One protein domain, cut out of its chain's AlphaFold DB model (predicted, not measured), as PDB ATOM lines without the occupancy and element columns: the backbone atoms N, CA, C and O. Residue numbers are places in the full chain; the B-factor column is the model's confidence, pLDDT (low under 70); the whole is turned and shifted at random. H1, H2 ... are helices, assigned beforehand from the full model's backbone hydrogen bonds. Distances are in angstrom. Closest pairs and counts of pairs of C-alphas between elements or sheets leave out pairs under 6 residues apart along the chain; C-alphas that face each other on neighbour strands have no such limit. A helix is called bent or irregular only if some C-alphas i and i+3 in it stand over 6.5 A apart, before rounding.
ATOM      1  N   ALA A   2     -24.319 -62.126 -47.620       46.81
ATOM      2  CA  ALA A   2     -25.459 -61.952 -46.722       46.81
ATOM      3  C   ALA A   2     -25.531 -60.500 -46.213       46.81
ATOM      4  O   ALA A   2     -24.513 -59.925 -45.823       46.81
ATOM      5  N   ARG A   3     -26.726 -59.893 -46.243       53.47
ATOM      6  CA  ARG A   3     -26.960 -58.540 -45.715       53.47
ATOM      7  C   ARG A   3     -26.603 -58.533 -44.224       53.47
ATOM      8  O   ARG A   3     -27.311 -59.150 -43.434       53.47
ATOM      9  N   LYS A   4     -25.539 -57.829 -43.818       57.12
ATOM     10  CA  LYS A   4     -25.329 -57.526 -42.393       57.12
ATOM     11  C   LYS A   4     -26.508 -56.663 -41.932       57.12
ATOM     12  O   LYS A   4     -26.764 -55.610 -42.522       57.12
ATOM     13  N   LYS A   5     -27.258 -57.161 -40.943       54.34
ATOM     14  CA  LYS A   5     -28.429 -56.496 -40.352       54.34
ATOM     15  C   LYS A   5     -28.011 -55.090 -39.908       54.34
ATOM     16  O   LYS A   5     -26.947 -54.950 -39.306       54.34
ATOM     17  N   ASP A   6     -28.785 -54.061 -40.273       59.66
ATOM     18  CA  ASP A   6     -28.493 -52.695 -39.813       59.66
ATOM     19  C   ASP A   6     -28.449 -52.737 -38.276       59.66
ATOM     20  O   ASP A   6     -29.395 -53.245 -37.667       59.66
ATOM     21  N   PRO A   7     -27.366 -52.268 -37.633       61.69
ATOM     22  CA  PRO A   7     -27.302 -52.190 -36.178       61.69
ATOM     23  C   PRO A   7     -28.383 -51.282 -35.573       61.69
ATOM     24  O   PRO A   7     -28.526 -51.261 -34.356       61.69
ATOM     25  N   ASN A   8     -29.125 -50.510 -36.379       58.34
ATOM     26  CA  ASN A   8     -30.254 -49.719 -35.908       58.34
ATOM     27  C   ASN A   8     -31.427 -49.714 -36.919       58.34
ATOM     28  O   ASN A   8     -31.588 -48.749 -37.670       58.34
ATOM     29  N   PRO A   9     -32.246 -50.786 -36.958       58.72
ATOM     30  CA  PRO A   9     -33.334 -50.945 -37.931       58.72
ATOM     31  C   PRO A   9     -34.499 -49.964 -37.717       58.72
ATOM     32  O   PRO A   9     -35.290 -49.752 -38.627       58.72
ATOM     33  N   ASN A  10     -34.581 -49.312 -36.552       58.88
ATOM     34  CA  ASN A  10     -35.656 -48.366 -36.221       58.88
ATOM     35  C   ASN A  10     -35.506 -47.000 -36.921       58.88
ATOM     36  O   ASN A  10     -36.297 -46.095 -36.682       58.88
ATOM     37  N   LEU A  11     -34.469 -46.830 -37.745       58.44
ATOM     38  CA  LEU A  11     -34.172 -45.603 -38.488       58.44
ATOM     39  C   LEU A  11     -34.559 -45.706 -39.977       58.44
ATOM     40  O   LEU A  11     -34.096 -44.904 -40.793       58.44
ATOM     41  N   GLU A  12     -35.329 -46.725 -40.371       66.62
ATOM     42  CA  GLU A  12     -35.767 -46.919 -41.757       66.62
ATOM     43  C   GLU A  12     -37.222 -46.450 -41.979       66.62
ATOM     44  O   GLU A  12     -38.102 -46.823 -41.208       66.62
ATOM     45  N   PRO A  13     -37.525 -45.675 -43.045       70.06
ATOM     46  CA  PRO A  13     -36.623 -44.898 -43.905       70.06
ATOM     47  C   PRO A  13     -36.389 -43.458 -43.399       70.06
ATOM     48  O   PRO A  13     -35.771 -42.657 -44.107       70.06
ATOM     49  N   PHE A  14     -36.863 -43.118 -42.198       80.62
ATOM     50  CA  PHE A  14     -36.790 -41.775 -41.621       80.62
ATOM     51  C   PHE A  14     -35.951 -41.748 -40.337       80.62
ATOM     52  O   PHE A  14     -35.874 -42.722 -39.591       80.62
ATOM     53  N   LEU A  15     -35.306 -40.613 -40.086       82.94
ATOM     54  CA  LEU A  15     -34.685 -40.304 -38.803       82.94
ATOM     55  C   LEU A  15     -35.766 -40.068 -37.727       82.94
ATOM     56  O   LEU A  15     -36.923 -39.831 -38.078       82.94
ATOM     57  N   PRO A  16     -35.415 -40.070 -36.425       80.75
ATOM     58  CA  PRO A  16     -36.387 -39.888 -35.339       80.75
ATOM     59  C   PRO A  16     -37.136 -38.548 -35.389       80.75
ATOM     60  O   PRO A  16     -38.199 -38.409 -34.803       80.75
ATOM     61  N   ASP A  17     -36.586 -37.567 -36.106       81.88
ATOM     62  CA  ASP A  17     -37.178 -36.249 -36.345       81.88
ATOM     63  C   ASP A  17     -38.057 -36.187 -37.613       81.88
ATOM     64  O   ASP A  17     -38.421 -35.104 -38.069       81.88
ATOM     65  N   GLY A  18     -38.364 -37.338 -38.221       80.31
ATOM     66  CA  GLY A  18     -39.217 -37.458 -39.404       80.31
ATOM     67  C   GLY A  18     -38.541 -37.105 -40.732       80.31
ATOM     68  O   GLY A  18     -39.168 -37.216 -41.787       80.31
ATOM     69  N   ARG A  19     -37.263 -36.702 -40.743       83.19
ATOM     70  CA  ARG A  19     -36.549 -36.399 -41.995       83.19
ATOM     71  C   ARG A  19     -36.112 -37.683 -42.710       83.19
ATOM     72  O   ARG A  19     -35.704 -38.636 -42.049       83.19
ATOM     73  N   PRO A  20     -36.134 -37.733 -44.056       87.19
ATOM     74  CA  PRO A  20     -35.689 -38.913 -44.792       87.19
ATOM     75  C   PRO A  20     -34.216 -39.201 -44.504       87.19
ATOM     76  O   PRO A  20     -33.368 -38.303 -44.531       87.19
ATOM     77  N   ARG A  21     -33.901 -40.465 -44.230       88.94
ATOM     78  CA  ARG A  21     -32.541 -40.932 -43.970       88.94
ATOM     79  C   ARG A  21     -31.841 -41.289 -45.278       88.94
ATOM     80  O   ARG A  21     -32.450 -41.799 -46.219       88.94
ATOM     81  N   CYS A  22     -30.532 -41.058 -45.324       89.44
ATOM     82  CA  CYS A  22     -29.684 -41.512 -46.418       89.44
ATOM     83  C   CYS A  22     -29.771 -43.040 -46.609       89.44
ATOM     84  O   CYS A  22     -29.556 -43.814 -45.676       89.44
ATOM     85  N   GLN A  23     -30.027 -43.474 -47.841       86.94
ATOM     86  CA  GLN A  23     -30.160 -44.887 -48.213       86.94
ATOM     87  C   GLN A  23     -28.823 -45.544 -48.602       86.94
ATOM     88  O   GLN A  23     -28.762 -46.743 -48.869       86.94
ATOM     89  N   ALA A  24     -27.723 -44.783 -48.615       86.69
ATOM     90  CA  ALA A  24     -26.394 -45.322 -48.889       86.69
ATOM     91  C   ALA A  24     -25.852 -46.135 -47.702       86.69
ATOM     92  O   ALA A  24     -26.113 -45.822 -46.537       86.69
ATOM     93  N   ARG A  25     -25.037 -47.153 -47.996       86.31
ATOM     94  CA  ARG A  25     -24.342 -47.976 -46.997       86.31
ATOM     95  C   ARG A  25     -22.862 -47.622 -46.946       86.31
ATOM     96  O   ARG A  25     -22.243 -47.368 -47.977       86.31
ATOM     97  N   SER A  26     -22.302 -47.615 -45.738       80.50
ATOM     98  CA  SER A  26     -20.866 -47.434 -45.538       80.50
ATOM     99  C   SER A  26     -20.100 -48.581 -46.189       80.50
ATOM    100  O   SER A  26     -20.413 -49.749 -45.953       80.50
ATOM    101  N   LYS A  27     -19.064 -48.251 -46.965       77.38
ATOM    102  CA  LYS A  27     -18.194 -49.251 -47.599       77.38
ATOM    103  C   LYS A  27     -17.375 -50.045 -46.576       77.38
ATOM    104  O   LYS A  27     -17.122 -51.219 -46.802       77.38
ATOM    105  N   SER A  28     -16.983 -49.424 -45.460       76.75
ATOM    106  CA  SER A  28     -16.134 -50.053 -44.437       76.75
ATOM    107  C   SER A  28     -16.914 -50.932 -43.459       76.75
ATOM    108  O   SER A  28     -16.406 -51.958 -43.020       76.75
ATOM    109  N   THR A  29     -18.152 -50.561 -43.118       79.38
ATOM    110  CA  THR A  29     -18.936 -51.264 -42.084       79.38
ATOM    111  C   THR A  29     -20.177 -51.979 -42.618       79.38
ATOM    112  O   THR A  29     -20.758 -52.798 -41.910       79.38
ATOM    113  N   GLY A  30     -20.624 -51.685 -43.844       78.88
ATOM    114  CA  GLY A  30     -21.849 -52.239 -44.442       78.88
ATOM    115  C   GLY A  30     -23.162 -51.723 -43.830       78.88
ATOM    116  O   GLY A  30     -24.245 -51.997 -44.361       78.88
ATOM    117  N   ALA A  31     -23.081 -50.953 -42.742       82.62
ATOM    118  CA  ALA A  31     -24.220 -50.326 -42.083       82.62
ATOM    119  C   ALA A  31     -24.767 -49.158 -42.918       82.62
ATOM    120  O   ALA A  31     -24.019 -48.482 -43.634       82.62
ATOM    121  N   GLN A  32     -26.070 -48.898 -42.826       84.38
ATOM    122  CA  GLN A  32     -26.687 -47.777 -43.533       84.38
ATOM    123  C   GLN A  32     -26.291 -46.435 -42.896       84.38
ATOM    124  O   GLN A  32     -26.096 -46.303 -41.684       84.38
ATOM    125  N   CYS A  33     -26.148 -45.410 -43.731       86.88
ATOM    126  CA  CYS A  33     -25.723 -44.084 -43.314       86.88
ATOM    127  C   CYS A  33     -26.764 -43.426 -42.395       86.88
ATOM    128  O   CYS A  33     -27.942 -43.368 -42.721       86.88
ATOM    129  N   ARG A  34     -26.341 -42.889 -41.244       86.19
ATOM    130  CA  ARG A  34     -27.225 -42.211 -40.270       86.19
ATOM    131  C   ARG A  34     -27.459 -40.722 -40.557       86.19
ATOM    132  O   ARG A  34     -28.093 -40.042 -39.765       86.19
ATOM    133  N   GLN A  35     -26.928 -40.203 -41.659       87.19
ATOM    134  CA  GLN A  35     -27.095 -38.797 -42.025       87.19
ATOM    135  C   GLN A  35     -28.471 -38.558 -42.668       87.19
ATOM    136  O   GLN A  35     -28.965 -39.445 -43.379       87.19
ATOM    137  N   PRO A  36     -29.064 -37.363 -42.495       89.25
ATOM    138  CA  PRO A  36     -30.257 -36.979 -43.236       89.25
ATOM    139  C   PRO A  36     -29.954 -36.946 -44.738       89.25
ATOM    140  O   PRO A  36     -28.882 -36.506 -45.174       89.25
ATOM    141  N   ALA A  37     -30.900 -37.427 -45.537       87.38
ATOM    142  CA  ALA A  37     -30.867 -37.253 -46.977       87.38
ATOM    143  C   ALA A  37     -31.081 -35.772 -47.322       87.38
ATOM    144  O   ALA A  37     -31.833 -35.056 -46.657       87.38
ATOM    145  N   VAL A  38     -30.396 -35.292 -48.360       84.25
ATOM    146  CA  VAL A  38     -30.622 -33.930 -48.858       84.25
ATOM    147  C   VAL A  38     -32.002 -33.887 -49.511       84.25
ATOM    148  O   VAL A  38     -32.370 -34.816 -50.228       84.25
ATOM    149  N   ARG A  39     -32.773 -32.816 -49.283       76.88
ATOM    150  CA  ARG A  39     -34.108 -32.647 -49.880       76.88
ATOM    151  C   ARG A  39     -34.041 -32.866 -51.400       76.88
ATOM    152  O   ARG A  39     -33.267 -32.193 -52.075       76.88
ATOM    153  N   GLY A  40     -34.840 -33.803 -51.913       73.25
ATOM    154  CA  GLY A  40     -34.852 -34.191 -53.333       73.25
ATOM    155  C   GLY A  40     -33.880 -35.315 -53.726       73.25
ATOM    156  O   GLY A  40     -33.849 -35.689 -54.893       73.25
ATOM    157  N   TYR A  41     -33.123 -35.882 -52.781       75.62
ATOM    158  CA  TYR A  41     -32.253 -37.041 -52.985       75.62
ATOM    159  C   TYR A  41     -32.555 -38.162 -51.991       75.62
ATOM    160  O   TYR A  41     -33.004 -37.922 -50.876       75.62
ATOM    161  N   SER A  42     -32.215 -39.395 -52.369       83.94
ATOM    162  CA  SER A  42     -32.211 -40.554 -51.468       83.94
ATOM    163  C   SER A  42     -30.924 -40.677 -50.639       83.94
ATOM    164  O   SER A  42     -30.806 -41.565 -49.796       83.94
ATOM    165  N   VAL A  43     -29.937 -39.797 -50.858       86.38
ATOM    166  CA  VAL A  43     -28.609 -39.846 -50.226       86.38
ATOM    167  C   VAL A  43     -28.208 -38.504 -49.605       86.38
ATOM    168  O   VAL A  43     -28.743 -37.449 -49.945       86.38
ATOM    169  N   CYS A  44     -27.264 -38.531 -48.660       88.38
ATOM    170  CA  CYS A  44     -26.728 -37.331 -48.016       88.38
ATOM    171  C   CYS A  44     -25.655 -36.634 -48.876       88.38
ATOM    172  O   CYS A  44     -25.184 -37.170 -49.885       88.38
ATOM    173  N   HIS A  45     -25.221 -35.446 -48.443       80.56
ATOM    174  CA  HIS A  45     -24.193 -34.643 -49.119       80.56
ATOM    175  C   HIS A  45     -22.855 -35.387 -49.297       80.56
ATOM    176  O   HIS A  45     -22.163 -35.168 -50.290       80.56
ATOM    177  N   VAL A  46     -22.523 -36.302 -48.378       81.94
ATOM    178  CA  VAL A  46     -21.283 -37.099 -48.402       81.94
ATOM    179  C   VAL A  46     -21.373 -38.295 -49.358       81.94
ATOM    180  O   VAL A  46     -20.382 -38.662 -49.979       81.94
ATOM    181  N   HIS A  47     -22.559 -38.898 -49.500       84.44
ATOM    182  CA  HIS A  47     -22.758 -40.131 -50.274       84.44
ATOM    183  C   HIS A  47     -23.271 -39.918 -51.704       84.44
ATOM    184  O   HIS A  47     -23.432 -40.893 -52.431       84.44
ATOM    185  N   GLY A  48     -23.507 -38.677 -52.136       73.12
ATOM    186  CA  GLY A  48     -23.758 -38.411 -53.557       73.12
ATOM    187  C   GLY A  48     -24.547 -37.150 -53.878       73.12
ATOM    188  O   GLY A  48     -24.454 -36.676 -55.005       73.12
ATOM    189  N   ALA A  49     -25.262 -36.570 -52.910       75.44
ATOM    190  CA  ALA A  49     -26.058 -35.366 -53.161       75.44
ATOM    191  C   ALA A  49     -25.202 -34.102 -53.375       75.44
ATOM    192  O   ALA A  49     -25.680 -33.119 -53.930       75.44
ATOM    193  N   GLY A  50     -23.931 -34.119 -52.948       72.44
ATOM    194  CA  GLY A  50     -23.037 -32.962 -53.025       72.44
ATOM    195  C   GLY A  50     -23.385 -31.855 -52.021       72.44
ATOM    196  O   GLY A  50     -24.374 -31.925 -51.292       72.44
ATOM    197  N   THR A  51     -22.531 -30.832 -51.946       70.62
ATOM    198  CA  THR A  51     -22.780 -29.612 -51.160       70.62
ATOM    199  C   THR A  51     -23.273 -28.488 -52.071       70.62
ATOM    200  O   THR A  51     -22.974 -28.492 -53.264       70.62
ATOM    201  N   ARG A  52     -23.974 -27.486 -51.515       67.00
ATOM    202  CA  ARG A  52     -24.458 -26.315 -52.281       67.00
ATOM    203  C   ARG A  52     -23.339 -25.632 -53.079       67.00
ATOM    204  O   ARG A  52     -23.546 -25.306 -54.239       67.00
ATOM    205  N   LYS A  53     -22.144 -25.507 -52.489       73.88
ATOM    206  CA  LYS A  53     -20.947 -24.962 -53.148       73.88
ATOM    207  C   LYS A  53     -20.555 -25.755 -54.405       73.88
ATOM    208  O   LYS A  53     -20.418 -25.172 -55.468       73.88
ATOM    209  N   ARG A  54     -20.488 -27.089 -54.322       71.25
ATOM    210  CA  ARG A  54     -20.121 -27.945 -55.470       71.25
ATOM    211  C   ARG A  54     -21.189 -27.990 -56.564       71.25
ATOM    212  O   ARG A  54     -20.865 -28.292 -57.706       71.25
ATOM    213  N   VAL A  55     -22.451 -27.736 -56.217       68.38
ATOM    214  CA  VAL A  55     -23.530 -27.562 -57.201       68.38
ATOM    215  C   VAL A  55     -23.388 -26.216 -57.915       68.38
ATOM    216  O   VAL A  55     -23.491 -26.172 -59.134       68.38
ATOM    217  N   ALA A  56     -23.092 -25.139 -57.178       69.88
ATOM    218  CA  ALA A  56     -22.861 -23.810 -57.750       69.88
ATOM    219  C   ALA A  56     -21.625 -23.767 -58.669       69.88
ATOM    220  O   ALA A  56     -21.651 -23.115 -59.705       69.88
ATOM    221  N   GLU A  57     -20.576 -24.517 -58.331       77.44
ATOM    222  CA  GLU A  57     -19.353 -24.673 -59.135       77.44
ATOM    223  C   GLU A  57     -19.510 -25.674 -60.301       77.44
ATOM    224  O   GLU A  57     -18.545 -25.962 -61.002       77.44
ATOM    225  N   GLY A  58     -20.694 -26.273 -60.496       66.44
ATOM    226  CA  GLY A  58     -20.958 -27.241 -61.572       66.44
ATOM    227  C   GLY A  58     -20.324 -28.629 -61.385       66.44
ATOM    228  O   GLY A  58     -20.577 -29.539 -62.172       66.44
ATOM    229  N   ALA A  59     -19.558 -28.845 -60.313       74.81
ATOM    230  CA  ALA A  59     -18.904 -30.118 -60.004       74.81
ATOM    231  C   ALA A  59     -19.883 -31.245 -59.603       74.81
ATOM    232  O   ALA A  59     -19.501 -32.419 -59.550       74.81
ATOM    233  N   ARG A  60     -21.145 -30.919 -59.279       70.31
ATOM    234  CA  ARG A  60     -22.230 -31.880 -59.001       70.31
ATOM    235  C   ARG A  60     -23.574 -31.378 -59.535       70.31
ATOM    236  O   ARG A  60     -23.822 -30.180 -59.586       70.31
ATOM    237  N   LYS A  61     -24.463 -32.313 -59.890       58.91
ATOM    238  CA  LYS A  61     -25.832 -32.000 -60.336       58.91
ATOM    239  C   LYS A  61     -26.666 -31.423 -59.174       58.91
ATOM    240  O   LYS A  61     -26.471 -31.874 -58.047       58.91
ATOM    241  N   PRO A  62     -27.578 -30.466 -59.423       63.97
ATOM    242  CA  PRO A  62     -28.489 -29.934 -58.407       63.97
ATOM    243  C   PRO A  62     -29.573 -30.951 -57.987       63.97
ATOM    244  O   PRO A  62     -29.943 -31.801 -58.803       63.97
ATOM    245  N   PRO A  63     -30.101 -30.870 -56.742       59.44
ATOM    246  CA  PRO A  63     -31.199 -31.718 -56.263       59.44
ATOM    247  C   PRO A  63     -32.472 -31.583 -57.087       59.44
ATOM    248  O   PRO A  63     -32.954 -30.474 -57.289       59.44
ATOM    249  N   GLY A  64     -33.050 -32.724 -57.478       59.12
ATOM    250  CA  GLY A  64     -34.353 -32.805 -58.141       59.12
ATOM    251  C   GLY A  64     -34.356 -33.616 -59.438       59.12
ATOM    252  O   GLY A  64     -33.356 -34.222 -59.830       59.12
ATOM    253  N   ARG A  65     -35.521 -33.633 -60.101       51.41
ATOM    254  CA  ARG A  65     -35.675 -34.160 -61.465       51.41
ATOM    255  C   ARG A  65     -34.702 -33.407 -62.386       51.41
ATOM    256  O   ARG A  65     -34.563 -32.195 -62.210       51.41
ATOM    257  N   PRO A  66     -34.036 -34.076 -63.349       56.16
ATOM    258  CA  PRO A  66     -33.249 -33.379 -64.359       56.16
ATOM    259  C   PRO A  66     -34.067 -32.228 -64.946       56.16
ATOM    260  O   PRO A  66     -35.251 -32.413 -65.234       56.16
ATOM    261  N   VAL A  67     -33.452 -31.054 -65.092       55.88
ATOM    262  CA  VAL A  67     -34.093 -29.922 -65.766       55.88
ATOM    263  C   VAL A  67     -34.496 -30.410 -67.156       55.88
ATOM    264  O   VAL A  67     -33.638 -30.787 -67.954       55.88
ATOM    265  N   VAL A  68     -35.802 -30.463 -67.418       50.12
ATOM    266  CA  VAL A  68     -36.322 -30.836 -68.731       50.12
ATOM    267  C   VAL A  68     -36.029 -29.672 -69.666       50.12
ATOM    268  O   VAL A  68     -36.624 -28.606 -69.542       50.12
TER     269      VAL A  68
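Overview. This is residues 2 to 68 of the 231 residues of an uncharacterized protein of Thermus caliditerrae (UniProt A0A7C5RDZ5). There is little regular structure here: a long winding stretch with no named element, residues 2 to 44, leads to two very short helices, H1 and then H2, and a tail of residues 57 to 68. The class is all helix, with no named strand, yet the helices hold only 10 of the 67 printed residues. The whole is only just loose, close to compact, with a radius of gyration of the C-alphas of 13.4 A and spans of 37 by 26 by 21 A.

Arrangement. Look first at H1, residues 45 to 49, and then at H2, residues 52 to 56. They are apart, with no C-alpha of one within 8 A of the other, though a tight link of 2 residues joins them. H1 is only just irregular: C-alphas 46 and 49 are 7.0 A apart. In H2 the O i to N i+4 pair is within hydrogen-bond range; in H1 0 of 1 is, and 0 of 2 O i to N i+3 pairs.

Along the chain. Find C-alpha 45 at (-24.193, -34.643, -49.119); from there H1 runs 4.5 A to C-alpha 49. H2 runs 6.2 A and ends with C-alpha 56 at (-22.861, -23.810, -57.750).

Size, cuts and confidence. The farthest C-alphas, Pro 7 and Val 68, are 40.0 A apart. The printed part has no cut. Its mean pLDDT is 73.4; residues 2 to 12, 52, 55 to 56, 58 and 61 to 68 are under 70.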